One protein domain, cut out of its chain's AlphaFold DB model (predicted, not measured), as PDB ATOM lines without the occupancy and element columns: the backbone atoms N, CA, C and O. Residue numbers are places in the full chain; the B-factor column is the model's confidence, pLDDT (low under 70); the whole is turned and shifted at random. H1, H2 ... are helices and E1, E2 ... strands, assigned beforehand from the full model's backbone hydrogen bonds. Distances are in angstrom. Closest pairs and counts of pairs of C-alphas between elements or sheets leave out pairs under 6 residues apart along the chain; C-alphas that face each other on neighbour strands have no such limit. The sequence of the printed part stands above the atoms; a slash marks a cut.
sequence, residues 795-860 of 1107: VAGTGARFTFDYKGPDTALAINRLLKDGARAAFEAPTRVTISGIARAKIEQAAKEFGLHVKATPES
ATOM      1  N   VAL A 795      35.708   4.379  15.334       97.12
ATOM      2  CA  VAL A 795      34.404   4.692  15.950       97.12
ATOM      3  C   VAL A 795      34.164   6.206  16.021       97.12
ATOM      4  O   VAL A 795      34.435   6.862  17.036       97.12
ATOM      5  N   ALA A 796      33.616   6.769  14.947       96.69
ATOM      6  CA  ALA A 796      33.284   8.187  14.827       96.69
ATOM      7  C   ALA A 796      31.971   8.568  15.547       96.69
ATOM      8  O   ALA A 796      30.992   7.825  15.532       96.69
ATOM      9  N   GLY A 797      31.909   9.776  16.121       93.88
ATOM     10  CA  GLY A 797      30.706  10.316  16.777       93.88
ATOM     11  C   GLY A 797      30.560   9.950  18.262       93.88
ATOM     12  O   GLY A 797      31.478   9.410  18.882       93.88
ATOM     13  N   THR A 798      29.402  10.266  18.854       88.50
ATOM     14  CA  THR A 798      29.135  10.148  20.302       88.50
ATOM     15  C   THR A 798      27.769   9.523  20.604       88.50
ATOM     16  O   THR A 798      26.821   9.651  19.832       88.50
ATOM     17  N   GLY A 799      27.665   8.847  21.753       90.12
ATOM     18  CA  GLY A 799      26.463   8.142  22.218       90.12
ATOM     19  C   GLY A 799      26.666   6.629  22.375       90.12
ATOM     20  O   GLY A 799      27.791   6.141  22.288       90.12
ATOM     21  N   ALA A 800      25.576   5.907  22.659       90.25
ATOM     22  CA  ALA A 800      25.574   4.484  23.040       90.25
ATOM     23  C   ALA A 800      24.941   3.539  21.991       90.25
ATOM     24  O   ALA A 800      24.857   2.329  22.210       90.25
ATOM     25  N   ARG A 801      24.499   4.084  20.850       93.50
ATOM     26  CA  ARG A 801      23.981   3.333  19.701       93.50
ATOM     27  C   ARG A 801      25.010   3.365  18.577       93.50
ATOM     28  O   ARG A 801      25.336   4.438  18.071       93.50
ATOM     29  N   PHE A 802      25.480   2.197  18.165       96.25
ATOM     30  CA  PHE A 802      26.576   2.029  17.214       96.25
ATOM     31  C   PHE A 802      26.054   1.402  15.922       96.25
ATOM     32  O   PHE A 802      25.357   0.393  15.984       96.25
ATOM     33  N   THR A 803      26.373   1.974  14.762       96.25
ATOM     34  CA  THR A 803      25.936   1.445  13.460       96.25
ATOM     35  C   THR A 803      27.110   1.248  12.512       96.25
ATOM     36  O   THR A 803      27.914   2.168  12.361       96.25
ATOM     37  N   PHE A 804      27.171   0.100  11.842       96.19
ATOM     38  CA  PHE A 804      28.199  -0.236  10.851       96.19
ATOM     39  C   PHE A 804      27.615  -1.056   9.693       96.19
ATOM     40  O   PHE A 804      26.486  -1.559   9.770       96.19
ATOM     41  N   ASP A 805      28.393  -1.184   8.619       94.19
ATOM     42  CA  ASP A 805      28.017  -1.977   7.454       94.19
ATOM     43  C   ASP A 805      28.259  -3.482   7.682       94.19
ATOM     44  O   ASP A 805      29.291  -3.907   8.207       94.19
ATOM     45  N   TYR A 806      27.308  -4.297   7.238       93.94
ATOM     46  CA  TYR A 806      27.408  -5.750   7.153       93.94
ATOM     47  C   TYR A 806      27.685  -6.140   5.700       93.94
ATOM     48  O   TYR A 806      26.852  -5.887   4.830       93.94
ATOM     49  N   LYS A 807      28.884  -6.685   5.458       90.25
ATOM     50  CA  LYS A 807      29.461  -6.921   4.121       90.25
ATOM     51  C   LYS A 807      30.117  -8.293   3.936       90.25
ATOM     52  O   LYS A 807      30.381  -8.675   2.807       90.25
ATOM     53  N   GLY A 808      30.323  -9.057   5.007       90.94
ATOM     54  CA  GLY A 808      31.019 -10.332   4.903       90.94
ATOM     55  C   GLY A 808      31.198 -11.064   6.235       90.94
ATOM     56  O   GLY A 808      30.718 -10.588   7.276       90.94
ATOM     57  N   PRO A 809      31.881 -12.222   6.198       94.12
ATOM     58  CA  PRO A 809      32.090 -13.115   7.337       94.12
ATOM     59  C   PRO A 809      32.683 -12.433   8.580       94.12
ATOM     60  O   PRO A 809      32.178 -12.632   9.687       94.12
ATOM     61  N   ASP A 810      33.678 -11.559   8.418       94.94
ATOM     62  CA  ASP A 810      34.321 -10.849   9.537       94.94
ATOM     63  C   ASP A 810      33.342  -9.956  10.321       94.94
ATOM     64  O   ASP A 810      33.425  -9.863  11.550       94.94
ATOM     65  N   THR A 811      32.354  -9.339   9.656       95.00
ATOM     66  CA  THR A 811      31.309  -8.605  10.388       95.00
ATOM     67  C   THR A 811      30.368  -9.564  11.130       95.00
ATOM     68  O   THR A 811      29.872  -9.204  12.196       95.00
ATOM     69  N   ALA A 812      30.136 -10.788  10.641       95.38
ATOM     70  CA  ALA A 812      29.357 -11.785  11.382       95.38
ATOM     71  C   ALA A 812      30.078 -12.228  12.669       95.38
ATOM     72  O   ALA A 812      29.447 -12.262  13.725       95.38
ATOM     73  N   LEU A 813      31.394 -12.462  12.617       96.31
ATOM     74  CA  LEU A 813      32.212 -12.732  13.808       96.31
ATOM     75  C   LEU A 813      32.153 -11.566  14.811       96.31
ATOM     76  O   LEU A 813      31.917 -11.784  16.002       96.31
ATOM     77  N   ALA A 814      32.270 -10.323  14.334       96.69
ATOM     78  CA  ALA A 814      32.128  -9.140  15.183       96.69
ATOM     79  C   ALA A 814      30.752  -9.069  15.875       96.69
ATOM     80  O   ALA A 814      30.674  -8.783  17.071       96.69
ATOM     81  N   ILE A 815      29.664  -9.360  15.149       96.75
ATOM     82  CA  ILE A 815      28.298  -9.405  15.695       96.75
ATOM     83  C   ILE A 815      28.174 -10.495  16.763       96.75
ATOM     84  O   ILE A 815      27.699 -10.204  17.861       96.75
ATOM     85  N   ASN A 816      28.637 -11.718  16.489       97.06
ATOM     86  CA  ASN A 816      28.571 -12.830  17.440       97.06
ATOM     87  C   ASN A 816      29.378 -12.550  18.717       97.06
ATOM     88  O   ASN A 816      28.860 -12.752  19.818       97.06
ATOM     89  N   ARG A 817      30.592 -11.995  18.602       96.44
ATOM     90  CA  ARG A 817      31.399 -11.607  19.770       96.44
ATOM     91  C   ARG A 817      30.732 -10.500  20.599       96.44
ATOM     92  O   ARG A 817      30.729 -10.582  21.825       96.44
ATOM     93  N   LEU A 818      30.105  -9.509  19.960       96.88
ATOM     94  CA  LEU A 818      29.376  -8.443  20.661       96.88
ATOM     95  C   LEU A 818      28.081  -8.948  21.326       96.88
ATOM     96  O   LEU A 818      27.784  -8.550  22.452       96.88
ATOM     97  N   LEU A 819      27.336  -9.852  20.683       95.75
ATOM     98  CA  LEU A 819      26.173 -10.532  21.276       95.75
ATOM     99  C   LEU A 819      26.571 -11.371  22.503       95.75
ATOM    100  O   LEU A 819      25.872 -11.366  23.515       95.75
ATOM    101  N   LYS A 820      27.717 -12.055  22.431       94.50
ATOM    102  CA  LYS A 820      28.321 -12.847  23.515       94.50
ATOM    103  C   LYS A 820      28.795 -11.988  24.696       94.50
ATOM    104  O   LYS A 820      28.689 -12.427  25.837       94.50
ATOM    105  N   ASP A 821      29.219 -10.749  24.439       94.38
ATOM    106  CA  ASP A 821      29.444  -9.702  25.451       94.38
ATOM    107  C   ASP A 821      28.135  -9.058  25.984       94.38
ATOM    108  O   ASP A 821      28.185  -8.126  26.789       94.38
ATOM    109  N   GLY A 822      26.956  -9.536  25.565       93.31
ATOM    110  CA  GLY A 822      25.647  -9.093  26.061       93.31
ATOM    111  C   GLY A 822      25.019  -7.911  25.310       93.31
ATOM    112  O   GLY A 822      24.017  -7.360  25.773       93.31
ATOM    113  N   ALA A 823      25.574  -7.508  24.164       95.44
ATOM    114  CA  ALA A 823      25.009  -6.432  23.353       95.44
ATOM    115  C   ALA A 823      23.670  -6.825  22.697       95.44
ATOM    116  O   ALA A 823      23.367  -7.999  22.489       95.44
ATOM    117  N   ARG A 824      22.877  -5.823  22.301       94.38
ATOM    118  CA  ARG A 824      21.637  -5.997  21.524       94.38
ATOM    119  C   ARG A 824      21.880  -5.647  20.059       94.38
ATOM    120  O   ARG A 824      22.233  -4.496  19.779       94.38
ATOM    121  N   ALA A 825      21.645  -6.596  19.152       94.19
ATOM    122  CA  ALA A 825      21.824  -6.423  17.711       94.19
ATOM    123  C   ALA A 825      20.491  -6.275  16.953       94.19
ATOM    124  O   ALA A 825      19.457  -6.819  17.347       94.19
ATOM    125  N   ALA A 826      20.526  -5.540  15.841       92.44
ATOM    126  CA  ALA A 826      19.454  -5.520  14.851       92.44
ATOM    127  C   ALA A 826      19.974  -5.166  13.452       92.44
ATOM    128  O   ALA A 826      20.829  -4.288  13.322       92.44
ATOM    129  N   PHE A 827      19.399  -5.765  12.410       89.56
ATOM    130  CA  PHE A 827      19.482  -5.231  11.050       89.56
ATOM    131  C   PHE A 827      18.447  -4.110  10.892       89.56
ATOM    132  O   PHE A 827      17.275  -4.288  11.230       89.56
ATOM    133  N   GLU A 828      18.872  -2.957  10.377       84.94
ATOM    134  CA  GLU A 828      17.987  -1.813  10.084       84.94
ATOM    135  C   GLU A 828      17.846  -1.526   8.583       84.94
ATOM    136  O   GLU A 828      16.950  -0.795   8.167       84.94
ATOM    137  N   ALA A 829      18.736  -2.101   7.777       82.81
ATOM    138  CA  ALA A 829      18.680  -2.168   6.321       82.81
ATOM    139  C   ALA A 829      19.503  -3.394   5.863       82.81
ATOM    140  O   ALA A 829      20.298  -3.897   6.665       82.81
ATOM    141  N   PRO A 830      19.394  -3.845   4.598       82.81
ATOM    142  CA  PRO A 830      20.060  -5.063   4.122       82.81
ATOM    143  C   PRO A 830      21.577  -5.158   4.301       82.81
ATOM    144  O   PRO A 830      22.144  -6.245   4.284       82.81
ATOM    145  N   THR A 831      22.251  -4.027   4.470       87.00
ATOM    146  CA  THR A 831      23.699  -3.950   4.696       87.00
ATOM    147  C   THR A 831      24.047  -3.169   5.960       87.00
ATOM    148  O   THR A 831      25.200  -2.797   6.129       87.00
ATOM    149  N   ARG A 832      23.092  -2.897   6.867       91.69
ATOM    150  CA  ARG A 832      23.330  -2.062   8.061       91.69
ATOM    151  C   ARG A 832      22.873  -2.721   9.352       91.69
ATOM    152  O   ARG A 832      21.681  -2.970   9.550       91.69
ATOM    153  N   VAL A 833      23.824  -2.879  10.267       94.25
ATOM    154  CA  VAL A 833      23.604  -3.398  11.618       94.25
ATOM    155  C   VAL A 833      23.688  -2.266  12.638       94.25
ATOM    156  O   VAL A 833      24.500  -1.349  12.512       94.25
ATOM    157  N   THR A 834      22.833  -2.341  13.655       95.06
ATOM    158  CA  THR A 834      22.891  -1.533  14.876       95.06
ATOM    159  C   THR A 834      23.220  -2.422  16.067       95.06
ATOM    160  O   THR A 834      22.532  -3.417  16.294       95.06
ATOM    161  N   ILE A 835      24.200  -2.010  16.867       95.69
ATOM    162  CA  ILE A 835      24.534  -2.581  18.172       95.69
ATOM    163  C   ILE A 835      24.245  -1.540  19.269       95.69
ATOM    164  O   ILE A 835      24.456  -0.339  19.085       95.69
ATOM    165  N   SER A 836      23.726  -1.986  20.413       94.38
ATOM    166  CA  SER A 836      23.340  -1.133  21.551       94.38
ATOM    167  C   SER A 836      23.445  -1.888  22.882       94.38
ATOM    168  O   SER A 836      23.576  -3.112  22.886       94.38
ATOM    169  N   GLY A 837      23.394  -1.176  24.012       92.75
ATOM    170  CA  GLY A 837      23.470  -1.788  25.349       92.75
ATOM    171  C   GLY A 837      24.847  -2.348  25.731       92.75
ATOM    172  O   GLY A 837      24.922  -3.223  26.586       92.75
ATOM    173  N   ILE A 838      25.922  -1.863  25.104       95.38
ATOM    174  CA  ILE A 838      27.301  -2.344  25.281       95.38
ATOM    175  C   ILE A 838      28.261  -1.180  25.564       95.38
ATOM    176  O   ILE A 838      28.033  -0.050  25.129       95.38
ATOM    177  N   ALA A 839      29.347  -1.444  26.294       95.06
ATOM    178  CA  ALA A 839      30.374  -0.445  26.578       95.06
ATOM    179  C   ALA A 839      31.127  -0.026  25.301       95.06
ATOM    180  O   ALA A 839      31.587  -0.877  24.540       95.06
ATOM    181  N   ARG A 840      31.327   1.287  25.102       94.81
ATOM    182  CA  ARG A 840      31.992   1.849  23.909       94.81
ATOM    183  C   ARG A 840      33.357   1.206  23.616       94.81
ATOM    184  O   ARG A 840      33.614   0.859  22.470       94.81
ATOM    185  N   ALA A 841      34.164   0.943  24.646       96.19
ATOM    186  CA  ALA A 841      35.482   0.320  24.501       96.19
ATOM    187  C   ALA A 841      35.449  -1.078  23.841       96.19
ATOM    188  O   ALA A 841      36.381  -1.438  23.128       96.19
ATOM    189  N   LYS A 842      34.367  -1.855  24.018       96.75
ATOM    190  CA  LYS A 842      34.183  -3.154  23.339       96.75
ATOM    191  C   LYS A 842      33.887  -2.985  21.847       96.75
ATOM    192  O   LYS A 842      34.370  -3.770  21.038       96.75
ATOM    193  N   ILE A 843      33.146  -1.939  21.477       96.56
ATOM    194  CA  ILE A 843      32.908  -1.573  20.073       96.56
ATOM    195  C   ILE A 843      34.187  -1.026  19.432       96.56
ATOM    196  O   ILE A 843      34.484  -1.377  18.300       96.56
ATOM    197  N   GLU A 844      34.979  -0.231  20.153       96.88
ATOM    198  CA  GLU A 844      36.284   0.260  19.683       96.88
ATOM    199  C   GLU A 844      37.302  -0.879  19.510       96.88
ATOM    200  O   GLU A 844      38.042  -0.892  18.525       96.88
ATOM    201  N   GLN A 845      37.285  -1.882  20.395       96.25
ATOM    202  CA  GLN A 845      38.036  -3.124  20.207       96.25
ATOM    203  C   GLN A 845      37.570  -3.868  18.945       96.25
ATOM    204  O   GLN A 845      38.395  -4.146  18.081       96.25
ATOM    205  N   ALA A 846      36.270  -4.153  18.810       96.19
ATOM    206  CA  ALA A 846      35.728  -4.882  17.661       96.19
ATOM    207  C   ALA A 846      35.955  -4.142  16.328       96.19
ATOM    208  O   ALA A 846      36.262  -4.772  15.320       96.19
ATOM    209  N   ALA A 847      35.870  -2.809  16.318       96.75
ATOM    210  CA  ALA A 847      36.162  -1.994  15.145       96.75
ATOM    211  C   ALA A 847      37.624  -2.125  14.701       96.75
ATOM    212  O   ALA A 847      37.891  -2.342  13.521       96.75
ATOM    213  N   LYS A 848      38.561  -2.067  15.655       95.69
ATOM    214  CA  LYS A 848      39.999  -2.232  15.407       95.69
ATOM    215  C   LYS A 848      40.398  -3.674  15.064       95.69
ATOM    216  O   LYS A 848      41.396  -3.872  14.377       95.69
ATOM    217  N   GLU A 849      39.666  -4.665  15.569       94.62
ATOM    218  CA  GLU A 849      39.933  -6.092  15.344       94.62
ATOM    219  C   GLU A 849      39.396  -6.574  13.987       94.62
ATOM    220  O   GLU A 849      40.116  -7.260  13.269       94.62
ATOM    221  N   PHE A 850      38.182  -6.158  13.606       94.88
ATOM    222  CA  PHE A 850      37.468  -6.642  12.415       94.88
ATOM    223  C   PHE A 850      37.312  -5.587  11.304       94.88
ATOM    224  O   PHE A 850      36.421  -5.711  10.463       94.88
ATOM    225  N   GLY A 851      38.130  -4.527  11.310       94.81
ATOM    226  CA  GLY A 851      38.153  -3.494  10.263       94.81
ATOM    227  C   GLY A 851      36.812  -2.780  10.046       94.81
ATOM    228  O   GLY A 851      36.400  -2.578   8.906       94.81
ATOM    229  N   LEU A 852      36.080  -2.462  11.122       95.62
ATOM    230  CA  LEU A 852      34.757  -1.831  11.022       95.62
ATOM    231  C   LEU A 852      34.863  -0.306  11.087       95.62
ATOM    232  O   LEU A 852      35.431   0.235  12.031       95.62
ATOM    233  N   HIS A 853      34.202   0.387  10.163       95.81
ATOM    234  CA  HIS A 853      33.922   1.820  10.285       95.81
ATOM    235  C   HIS A 853      32.577   2.006  10.998       95.81
ATOM    236  O   HIS A 853      31.515   1.728  10.432       95.81
ATOM    237  N   VAL A 854      32.611   2.425  12.265       97.25
ATOM    238  CA  VAL A 854      31.430   2.475  13.136       97.25
ATOM    239  C   VAL A 854      31.009   3.913  13.416       97.25
ATOM    240  O   VAL A 854      31.793   4.735  13.883       97.25
ATOM    241  N   LYS A 855      29.723   4.211  13.229       97.06
ATOM    242  CA  LYS A 855      29.124   5.487  13.631       97.06
ATOM    243  C   LYS A 855      28.404   5.347  14.973       97.06
ATOM    244  O   LYS A 855      27.412   4.627  15.074       97.06
ATOM    245  N   ALA A 856      28.882   6.053  15.990       95.81
ATOM    246  CA  ALA A 856      28.214   6.206  17.277       95.81
ATOM    247  C   ALA A 856      27.188   7.353  17.233       95.81
ATOM    248  O   ALA A 856      27.432   8.417  16.658       95.81
ATOM    249  N   THR A 857      26.030   7.121  17.847       91.62
ATOM    250  CA  THR A 857      24.893   8.048  17.917       91.62
ATOM    251  C   THR A 857      24.211   7.982  19.292       91.62
ATOM    252  O   THR A 857      24.293   6.949  19.971       91.62
ATOM    253  N   PRO A 858      23.517   9.047  19.737       84.38
ATOM    254  CA  PRO A 858      22.661   8.986  20.918       84.38
ATOM    255  C   PRO A 858      21.531   7.962  20.752       84.38
ATOM    256  O   PRO A 858      20.997   7.780  19.656       84.38
ATOM    257  N   GLU A 859      21.112   7.321  21.845       67.94
ATOM    258  CA  GLU A 859      19.874   6.539  21.835       67.94
ATOM    259  C   GLU A 859      18.676   7.493  21.722       67.94
ATOM    260  O   GLU A 859      18.396   8.265  22.640       67.94
ATOM    261  N   SER A 860      17.975   7.466  20.581       56.53
ATOM    262  CA  SER A 860      16.820   8.344  20.369       56.53
ATOM    263  C   SER A 860      15.669   7.979  21.303       56.53
ATOM    264  O   SER A 860      14.963   6.990  21.099       56.53
TER     265      SER A 860
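AT A GLANCE: This is residues 795 to 860 of the 1107 residues of a protein of Acidobacteria bacterium (UniProt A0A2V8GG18). Two helices, H1 and H2, pack side by side and opposite ways over one face of a strongly twisted five-stranded sheet, and the other face is bare of named helices. H1 covers the E4 and E3 part of the sheet and H2 the E5 and E2 part, which gives two layers, helices on one face of a sheet. The printed part has 66 residues, with five named strands and two named helices in the order E1, E2, H1, E3, E4, H2, E5; the sheet is mixed, in the order E1, E5, E2, E4, E3, and the class is mixed, helices and strands. The whole is compact, with a radius of gyration of the C-alphas of 10.4 A, and rounded, spanning 28 by 23 by 20 A.

IN THESE COORDINATES: E1, residues 795 to 797, begins at C-alpha 795 (34.404, 4.692, 15.950). E2 is residues 801 to 805, 13.9 A long. H1, residues 809 to 820, runs 16.6 A from C-alpha 809 (32.090, -13.115, 7.337). E3, residues 824 to 829, is 16.0 A long, and E4, residues 832 to 836, 13.5 A. H2, residues 840 to 849, is 14.1 A long. E5, residues 853 to 857, is 13.4 A long and ends at C-alpha 857 (24.893, 8.048, 17.917).

HOW THE PARTS SIT: E1, an edge strand, is parallel to E5, with N 796 and O 854 2.9 A apart. E5 and E2 are antiparallel, with N 857 and O 801 at 2.8 A. E2 and E4 are antiparallel, with N 835 and O 802 at 2.8 A. E3 and E4 form a hairpin, with N 834 and O 826 at 2.8 A; E3 is the other edge strand. E2, H1, E3 and E4, H2, E5 are split strand-helix-strand units, two strands that run the same way with another strand between them in the sheet; both crossovers are right-handed. H1 is on the sheet at a height of 10.1 A, over E4 and, only just, over E3 with 3 of its C-alphas, and runs along the strands. H2 is on the same face at a height of 9.1 A, over E5 and, only just, over E2 with 3 C-alphas, also along the strands. H1, with residues 814 to 818 alone, touches H2 at a shallow tilt of 28 degrees, opposite ways; their closest C-alphas, those of Ala 814 and Ala 846, are 6.1 A apart. In H1 and H2 every O i to N i+4 pair is within hydrogen-bond range.

THE WHOLE: The two C-alphas farthest apart, those of Pro 809 and Ser 860, are 29.4 A apart. The printed part has no cut, and its six links between named elements are tight. The mean pLDDT of the printed part is 93.0; residues 859 to 860 are under 70.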